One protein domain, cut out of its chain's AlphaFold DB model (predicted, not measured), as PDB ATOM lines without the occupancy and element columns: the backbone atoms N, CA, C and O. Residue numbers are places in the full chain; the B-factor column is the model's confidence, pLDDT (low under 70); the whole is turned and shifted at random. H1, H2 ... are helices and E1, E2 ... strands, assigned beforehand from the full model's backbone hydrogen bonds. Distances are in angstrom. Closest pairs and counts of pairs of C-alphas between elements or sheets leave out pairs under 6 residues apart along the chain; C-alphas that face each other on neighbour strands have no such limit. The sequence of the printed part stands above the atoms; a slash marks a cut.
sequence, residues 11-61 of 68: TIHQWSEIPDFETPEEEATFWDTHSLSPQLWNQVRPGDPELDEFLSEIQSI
ATOM      1  N   THR A  11     147.762 157.601 161.231       84.81
ATOM      2  CA  THR A  11     146.596 157.529 160.364       84.81
ATOM      3  C   THR A  11     145.353 157.636 161.232       84.81
ATOM      4  O   THR A  11     145.140 156.817 162.119       84.81
ATOM      5  N   ILE A  12     144.556 158.662 160.986       85.44
ATOM      6  CA  ILE A  12     143.260 158.864 161.619       85.44
ATOM      7  C   ILE A  12     142.269 157.942 160.919       85.44
ATOM      8  O   ILE A  12     142.218 157.921 159.688       85.44
ATOM      9  N   HIS A  13     141.507 157.158 161.675       84.06
ATOM     10  CA  HIS A  13     140.536 156.195 161.148       84.06
ATOM     11  C   HIS A  13     139.087 156.646 161.362       84.06
ATOM     12  O   HIS A  13     138.202 156.203 160.630       84.06
ATOM     13  N   GLN A  14     138.844 157.561 162.304       84.94
ATOM     14  CA  GLN A  14     137.526 158.148 162.569       84.94
ATOM     15  C   GLN A  14     137.605 159.658 162.855       84.94
ATOM     16  O   GLN A  14     138.579 160.136 163.427       84.94
ATOM     17  N   TRP A  15     136.546 160.407 162.530       82.31
ATOM     18  CA  TRP A  15     136.466 161.856 162.795       82.31
ATOM     19  C   TRP A  15     136.593 162.216 164.284       82.31
ATOM     20  O   TRP A  15     137.107 163.276 164.609       82.31
ATOM     21  N   SER A  16     136.202 161.312 165.189       84.88
ATOM     22  CA  SER A  16     136.319 161.501 166.643       84.88
ATOM     23  C   SER A  16     137.760 161.505 167.175       84.88
ATOM     24  O   SER A  16     137.965 161.799 168.347       84.88
ATOM     25  N   GLU A  17     138.750 161.124 166.361       83.00
ATOM     26  CA  GLU A  17     140.175 161.191 166.729       83.00
ATOM     27  C   GLU A  17     140.786 162.575 166.472       83.00
ATOM     28  O   GLU A  17     141.902 162.837 166.920       83.00
ATOM     29  N   ILE A  18     140.076 163.448 165.754       86.38
ATOM     30  CA  ILE A  18     140.497 164.826 165.515       86.38
ATOM     31  C   ILE A  18     140.032 165.655 166.720       86.38
ATOM     32  O   ILE A  18     138.825 165.720 166.967       86.38
ATOM     33  N   PRO A  19     140.953 166.236 167.507       86.12
ATOM     34  CA  PRO A  19     140.577 167.103 168.614       86.12
ATOM     35  C   PRO A  19     139.987 168.420 168.093       86.12
ATOM     36  O   PRO A  19     140.214 168.809 166.951       86.12
ATOM     37  N   ASP A  20     139.242 169.115 168.949       87.31
ATOM     38  CA  ASP A  20     138.822 170.487 168.669       87.31
ATOM     39  C   ASP A  20     140.044 171.404 168.841       87.31
ATOM     40  O   ASP A  20     140.696 171.374 169.890       87.31
ATOM     41  N   PHE A  21     140.408 172.146 167.795       88.69
ATOM     42  CA  PHE A  21     141.571 173.030 167.814       88.69
ATOM     43  C   PHE A  21     141.148 174.437 168.228       88.69
ATOM     44  O   PHE A  21     140.271 175.036 167.607       88.69
ATOM     45  N   GLU A  22     141.806 174.996 169.244       87.94
ATOM     46  CA  GLU A  22     141.551 176.373 169.679       87.94
ATOM     47  C   GLU A  22     142.200 177.390 168.724       87.94
ATOM     48  O   GLU A  22     141.699 178.503 168.542       87.94
ATOM     49  N   THR A  23     143.298 176.994 168.066       90.81
ATOM     50  CA  THR A  23     144.047 177.841 167.134       90.81
ATOM     51  C   THR A  23     144.429 177.114 165.836       90.81
ATOM     52  O   THR A  23     144.668 175.904 165.833       90.81
ATOM     53  N   PRO A  24     144.563 177.845 164.710       87.50
ATOM     54  CA  PRO A  24     144.988 177.255 163.436       87.50
ATOM     55  C   PRO A  24     146.441 176.745 163.455       87.50
ATOM     56  O   PRO A  24     146.811 175.897 162.647       87.50
ATOM     57  N   GLU A  25     147.283 177.247 164.363       89.06
ATOM     58  CA  GLU A  25     148.673 176.795 164.514       89.06
ATOM     59  C   GLU A  25     148.750 175.389 165.136       89.06
ATOM     60  O   GLU A  25     149.548 174.550 164.703       89.06
ATOM     61  N   GLU A  26     147.874 175.094 166.100       85.56
ATOM     62  CA  GLU A  26     147.726 173.752 166.672       85.56
ATOM     63  C   GLU A  26     147.173 172.761 165.648       85.56
ATOM     64  O   GLU A  26     147.671 171.636 165.554       85.56
ATOM     65  N   GLU A  27     146.211 173.194 164.829       85.38
ATOM     66  CA  GLU A  27     145.683 172.398 163.719       85.38
ATOM     67  C   GLU A  27     146.793 172.049 162.713       85.38
ATOM     68  O   GLU A  27     146.987 170.880 162.374       85.38
ATOM     69  N   ALA A  28     147.584 173.036 162.278       85.44
ATOM     70  CA  ALA A  28     148.694 172.809 161.354       85.44
ATOM     71  C   ALA A  28     149.735 171.831 161.930       85.44
ATOM     72  O   ALA A  28     150.201 170.930 161.232       85.44
ATOM     73  N   THR A  29     150.051 171.964 163.220       87.00
ATOM     74  CA  THR A  29     150.982 171.071 163.928       87.00
ATOM     75  C   THR A  29     150.438 169.643 164.029       87.00
ATOM     76  O   THR A  29     151.182 168.664 163.906       87.00
ATOM     77  N   PHE A  30     149.127 169.495 164.228       87.00
ATOM     78  CA  PHE A  30     148.471 168.194 164.227       87.00
ATOM     79  C   PHE A  30     148.549 167.534 162.845       87.00
ATOM     80  O   PHE A  30     148.972 166.378 162.759       87.00
ATOM     81  N   TRP A  31     148.244 168.265 161.770       86.00
ATOM     82  CA  TRP A  31     148.312 167.753 160.394       86.00
ATOM     83  C   TRP A  31     149.737 167.479 159.889       86.00
ATOM     84  O   TRP A  31     149.905 166.646 159.003       86.00
ATOM     85  N   ASP A  32     150.774 168.085 160.476       85.75
ATOM     86  CA  ASP A  32     152.177 167.741 160.174       85.75
ATOM     87  C   ASP A  32     152.508 166.285 160.558       85.75
ATOM     88  O   ASP A  32     153.328 165.612 159.932       85.75
ATOM     89  N   THR A  33     151.815 165.761 161.574       83.75
ATOM     90  CA  THR A  33     152.080 164.431 162.146       83.75
ATOM     91  C   THR A  33     150.962 163.413 161.922       83.75
ATOM     92  O   THR A  33     151.179 162.213 162.136       83.75
ATOM     93  N   HIS A  34     149.788 163.854 161.470       87.06
ATOM     94  CA  HIS A  34     148.612 163.015 161.252       87.06
ATOM     95  C   HIS A  34     148.136 163.078 159.801       87.06
ATOM     96  O   HIS A  34     148.224 164.101 159.135       87.06
ATOM     97  N   SER A  35     147.590 161.970 159.311       84.50
ATOM     98  CA  SER A  35     146.998 161.883 157.976       84.50
ATOM     99  C   SER A  35     145.670 161.143 158.050       84.50
ATOM    100  O   SER A  35     145.508 160.229 158.857       84.50
ATOM    101  N   LEU A  36     144.697 161.523 157.226       84.81
ATOM    102  CA  LEU A  36     143.413 160.827 157.165       84.81
ATOM    103  C   LEU A  36     143.563 159.483 156.446       84.81
ATOM    104  O   LEU A  36     144.221 159.378 155.409       84.81
ATOM    105  N   SER A  37     142.887 158.455 156.960       81.81
ATOM    106  CA  SER A  37     142.756 157.180 156.257       81.81
ATOM    107  C   SER A  37     142.130 157.378 154.874       81.81
ATOM    108  O   SER A  37     141.201 158.177 154.735       81.81
ATOM    109  N   PRO A  38     142.508 156.573 153.865       77.12
ATOM    110  CA  PRO A  38     141.869 156.606 152.547       77.12
ATOM    111  C   PRO A  38     140.354 156.356 152.621       77.12
ATOM    112  O   PRO A  38     139.595 156.861 151.800       77.12
ATOM    113  N   GLN A  39     139.885 155.613 153.625       75.94
ATOM    114  CA  GLN A  39     138.458 155.405 153.866       75.94
ATOM    115  C   GLN A  39     137.737 156.693 154.304       75.94
ATOM    116  O   GLN A  39     136.637 156.953 153.830       75.94
ATOM    117  N   LEU A  40     138.365 157.522 155.151       78.62
ATOM    118  CA  LEU A  40     137.825 158.827 155.553       78.62
ATOM    119  C   LEU A  40     137.880 159.835 154.408       78.62
ATOM    120  O   LEU A  40     136.917 160.569 154.200       78.62
ATOM    121  N   TRP A  41     138.962 159.818 153.625       77.69
ATOM    122  CA  TRP A  41     139.057 160.601 152.391       77.69
ATOM    123  C   TRP A  41     137.908 160.291 151.432       77.69
ATOM    124  O   TRP A  41     137.276 161.209 150.922       77.69
ATOM    125  N   ASN A  42     137.586 159.010 151.237       73.38
ATOM    126  CA  ASN A  42     136.451 158.596 150.408       73.38
ATOM    127  C   ASN A  42     135.083 158.908 151.035       73.38
ATOM    128  O   ASN A  42     134.098 158.983 150.313       73.38
ATOM    129  N   GLN A  43     135.000 159.077 152.356       71.44
ATOM    130  CA  GLN A  43     133.756 159.453 153.032       71.44
ATOM    131  C   GLN A  43     133.471 160.958 152.924       71.44
ATOM    132  O   GLN A  43     132.310 161.351 152.841       71.44
ATOM    133  N   VAL A  44     134.517 161.791 152.950       65.31
ATOM    134  CA  VAL A  44     134.410 163.260 152.857       65.31
ATOM    135  C   VAL A  44     134.585 163.795 151.451       65.31
ATOM    136  O   VAL A  44     134.226 164.937 151.198       65.31
ATOM    137  N   ARG A  45     135.028 162.971 150.506       60.56
ATOM    138  CA  ARG A  45     134.710 163.187 149.104       60.56
ATOM    139  C   ARG A  45     133.253 162.743 148.922       60.56
ATOM    140  O   ARG A  45     133.036 161.549 148.713       60.56
ATOM    141  N   PRO A  46     132.231 163.632 148.983       53.25
ATOM    142  CA  PRO A  46     131.034 163.311 148.228       53.25
ATOM    143  C   PRO A  46     131.548 163.006 146.823       53.25
ATOM    144  O   PRO A  46     132.475 163.672 146.355       53.25
ATOM    145  N   GLY A  47     131.054 161.938 146.203       55.78
ATOM    146  CA  GLY A  47     131.294 161.714 144.786       55.78
ATOM    147  C   GLY A  47     130.693 162.899 144.053       55.78
ATOM    148  O   GLY A  47     129.529 162.849 143.680       55.78
ATOM    149  N   ASP A  48     131.448 163.989 143.984       58.66
ATOM    150  CA  ASP A  48     131.133 165.180 143.245       58.66
ATOM    151  C   ASP A  48     131.347 164.748 141.799       58.66
ATOM    152  O   ASP A  48     132.492 164.493 141.400       58.66
ATOM    153  N   PRO A  49     130.252 164.478 141.068       62.50
ATOM    154  CA  PRO A  49     130.344 163.831 139.770       62.50
ATOM    155  C   PRO A  49     131.173 164.684 138.803       62.50
ATOM    156  O   PRO A  49     131.859 164.135 137.946       62.50
ATOM    157  N   GLU A  50     131.185 166.005 139.004       62.06
ATOM    158  CA  GLU A  50     131.955 166.962 138.214       62.06
ATOM    159  C   GLU A  50     133.470 166.832 138.469       62.06
ATOM    160  O   GLU A  50     134.257 166.839 137.524       62.06
ATOM    161  N   LEU A  51     133.913 166.633 139.719       64.12
ATOM    162  CA  LEU A  51     135.339 166.428 140.028       64.12
ATOM    163  C   LEU A  51     135.861 165.047 139.605       64.12
ATOM    164  O   LEU A  51     137.053 164.906 139.333       64.12
ATOM    165  N   ASP A  52     135.013 164.018 139.590       64.56
ATOM    166  CA  ASP A  52     135.402 162.680 139.121       64.56
ATOM    167  C   ASP A  52     135.555 162.636 137.595       64.56
ATOM    168  O   ASP A  52     136.550 162.113 137.088       64.56
ATOM    169  N   GLU A  53     134.630 163.278 136.873       65.56
ATOM    170  CA  GLU A  53     134.718 163.481 135.424       65.56
ATOM    171  C   GLU A  53     135.987 164.265 135.054       65.56
ATOM    172  O   GLU A  53     136.767 163.827 134.206       65.56
ATOM    173  N   PHE A  54     136.273 165.354 135.774       62.69
ATOM    174  CA  PHE A  54     137.470 166.169 135.556       62.69
ATOM    175  C   PHE A  54     138.786 165.400 135.784       62.69
ATOM    176  O   PHE A  54     139.728 165.510 134.997       62.69
ATOM    177  N   LEU A  55     138.881 164.586 136.843       62.69
ATOM    178  CA  LEU A  55     140.087 163.789 137.113       62.69
ATOM    179  C   LEU A  55     140.271 162.638 136.111       62.69
ATOM    180  O   LEU A  55     141.412 162.284 135.797       62.69
ATOM    181  N   SER A  56     139.177 162.076 135.587       63.34
ATOM    182  CA  SER A  56     139.222 161.102 134.491       63.34
ATOM    183  C   SER A  56     139.723 161.737 133.190       63.34
ATOM    184  O   SER A  56     140.546 161.140 132.489       63.34
ATOM    185  N   GLU A  57     139.302 162.970 132.902       62.72
ATOM    186  CA  GLU A  57     139.748 163.724 131.731       62.72
ATOM    187  C   GLU A  57     141.254 164.046 131.794       62.72
ATOM    188  O   GLU A  57     141.980 163.817 130.824       62.72
ATOM    189  N   ILE A  58     141.770 164.465 132.956       61.00
ATOM    190  CA  ILE A  58     143.202 164.776 133.123       61.00
ATOM    191  C   ILE A  58     144.096 163.526 133.049       61.00
ATOM    192  O   ILE A  58     145.213 163.618 132.540       61.00
ATOM    193  N   GLN A  59     143.629 162.345 133.478       56.78
ATOM    194  CA  GLN A  59     144.394 161.098 133.301       56.78
ATOM    195  C   GLN A  59     144.575 160.694 131.830       56.78
ATOM    196  O   GLN A  59     145.521 159.972 131.518       56.78
ATOM    197  N   SER A  60     143.712 161.161 130.921       55.12
ATOM    198  CA  SER A  60     143.846 160.871 129.487       55.12
ATOM    199  C   SER A  60     144.904 161.730 128.787       55.12
ATOM    200  O   SER A  60     145.303 161.411 127.666       55.12
ATOM    201  N   ILE A  61     145.433 162.770 129.444       50.78
ATOM    202  CA  ILE A  61     146.613 163.504 128.967       50.78
ATOM    203  C   ILE A  61     147.855 162.702 129.378       50.78
ATOM    204  O   ILE A  61     148.644 163.063 130.250       50.78
TER     205      ILE A  61
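Overview. This is residues 11 to 61 of the 68 residues of an uncharacterized protein of Deinococcus cellulosilyticus NBRC 106333 = KACC 11606 (UniProt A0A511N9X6). What does the model look like? H3, the longest helix, sticks out at the end of an arm, residues 42 to 61, from a small body, residues 11 to 41, in which residues 11 to 23, with no named element, lead to H1, and the chain then folds back so that E1 lies beside residues 11 to 12, with H2 leading into the arm. What is it built of? The printed part has 51 residues with three named helices and one named strand in the order H1, E1, H2, H3, and its class is mostly helix. How large is it? It is only just extended, close to loose, with a radius of gyration of the C-alphas of 14.8 A, and the arm adds length to an outline spanning 41 by 20 by 17 A.

Along the chain. Where is the longest helix? H3 covers residues 49 to 59, 15.7 A from its first to its last C-alpha, from (130.344, 163.831, 139.770) to (144.394, 161.098, 133.301). Which elements come before it? H2 covers residues 38 to 44 and is 10.0 A long, and E1 covers residues 34 to 36. Where does the first helix begin? H1, residues 24 to 33, begins with C-alpha 24 at (144.988, 177.255, 163.436) and is 14.7 A long.

Arrangement. Does H3 touch another helix? H3 touches no helix. It is apart from H2, with no C-alpha of the one within 8 A of the other, and by the same test it is apart from H1 and E1. How do the other elements stand? H1 and E1 meet only through their link, and so do E1 and H2. H1 and H2 are apart. What lies beside E1? E1 pairs with no named strand, but residues 35 to 36 of E1 pair with residues 11 to 12, parallel. Are the helices well formed in their backbones? In H2 and H3 every O i to N i+4 pair is within hydrogen-bond range; in H1 5 of 6 are.

Size, cuts and confidence. How far does it reach? The two C-alphas farthest apart, those of Glu 22 and Ser 60, are 43.1 A apart. What stands free? Residues 42 to 61 stand free, of which 42 to 44 belong to H2 and 49 to 59 to H3; the body without them has 31 residues and spans 27 by 17 by 11 A. Are there cuts or long links? The printed part has no cut, and the links H1 to E1, E1 to H2 and H2 to H3 are tight. Where is confidence low? Residues 44 to 61 have pLDDT under 70, and the mean of the printed part is 75.7.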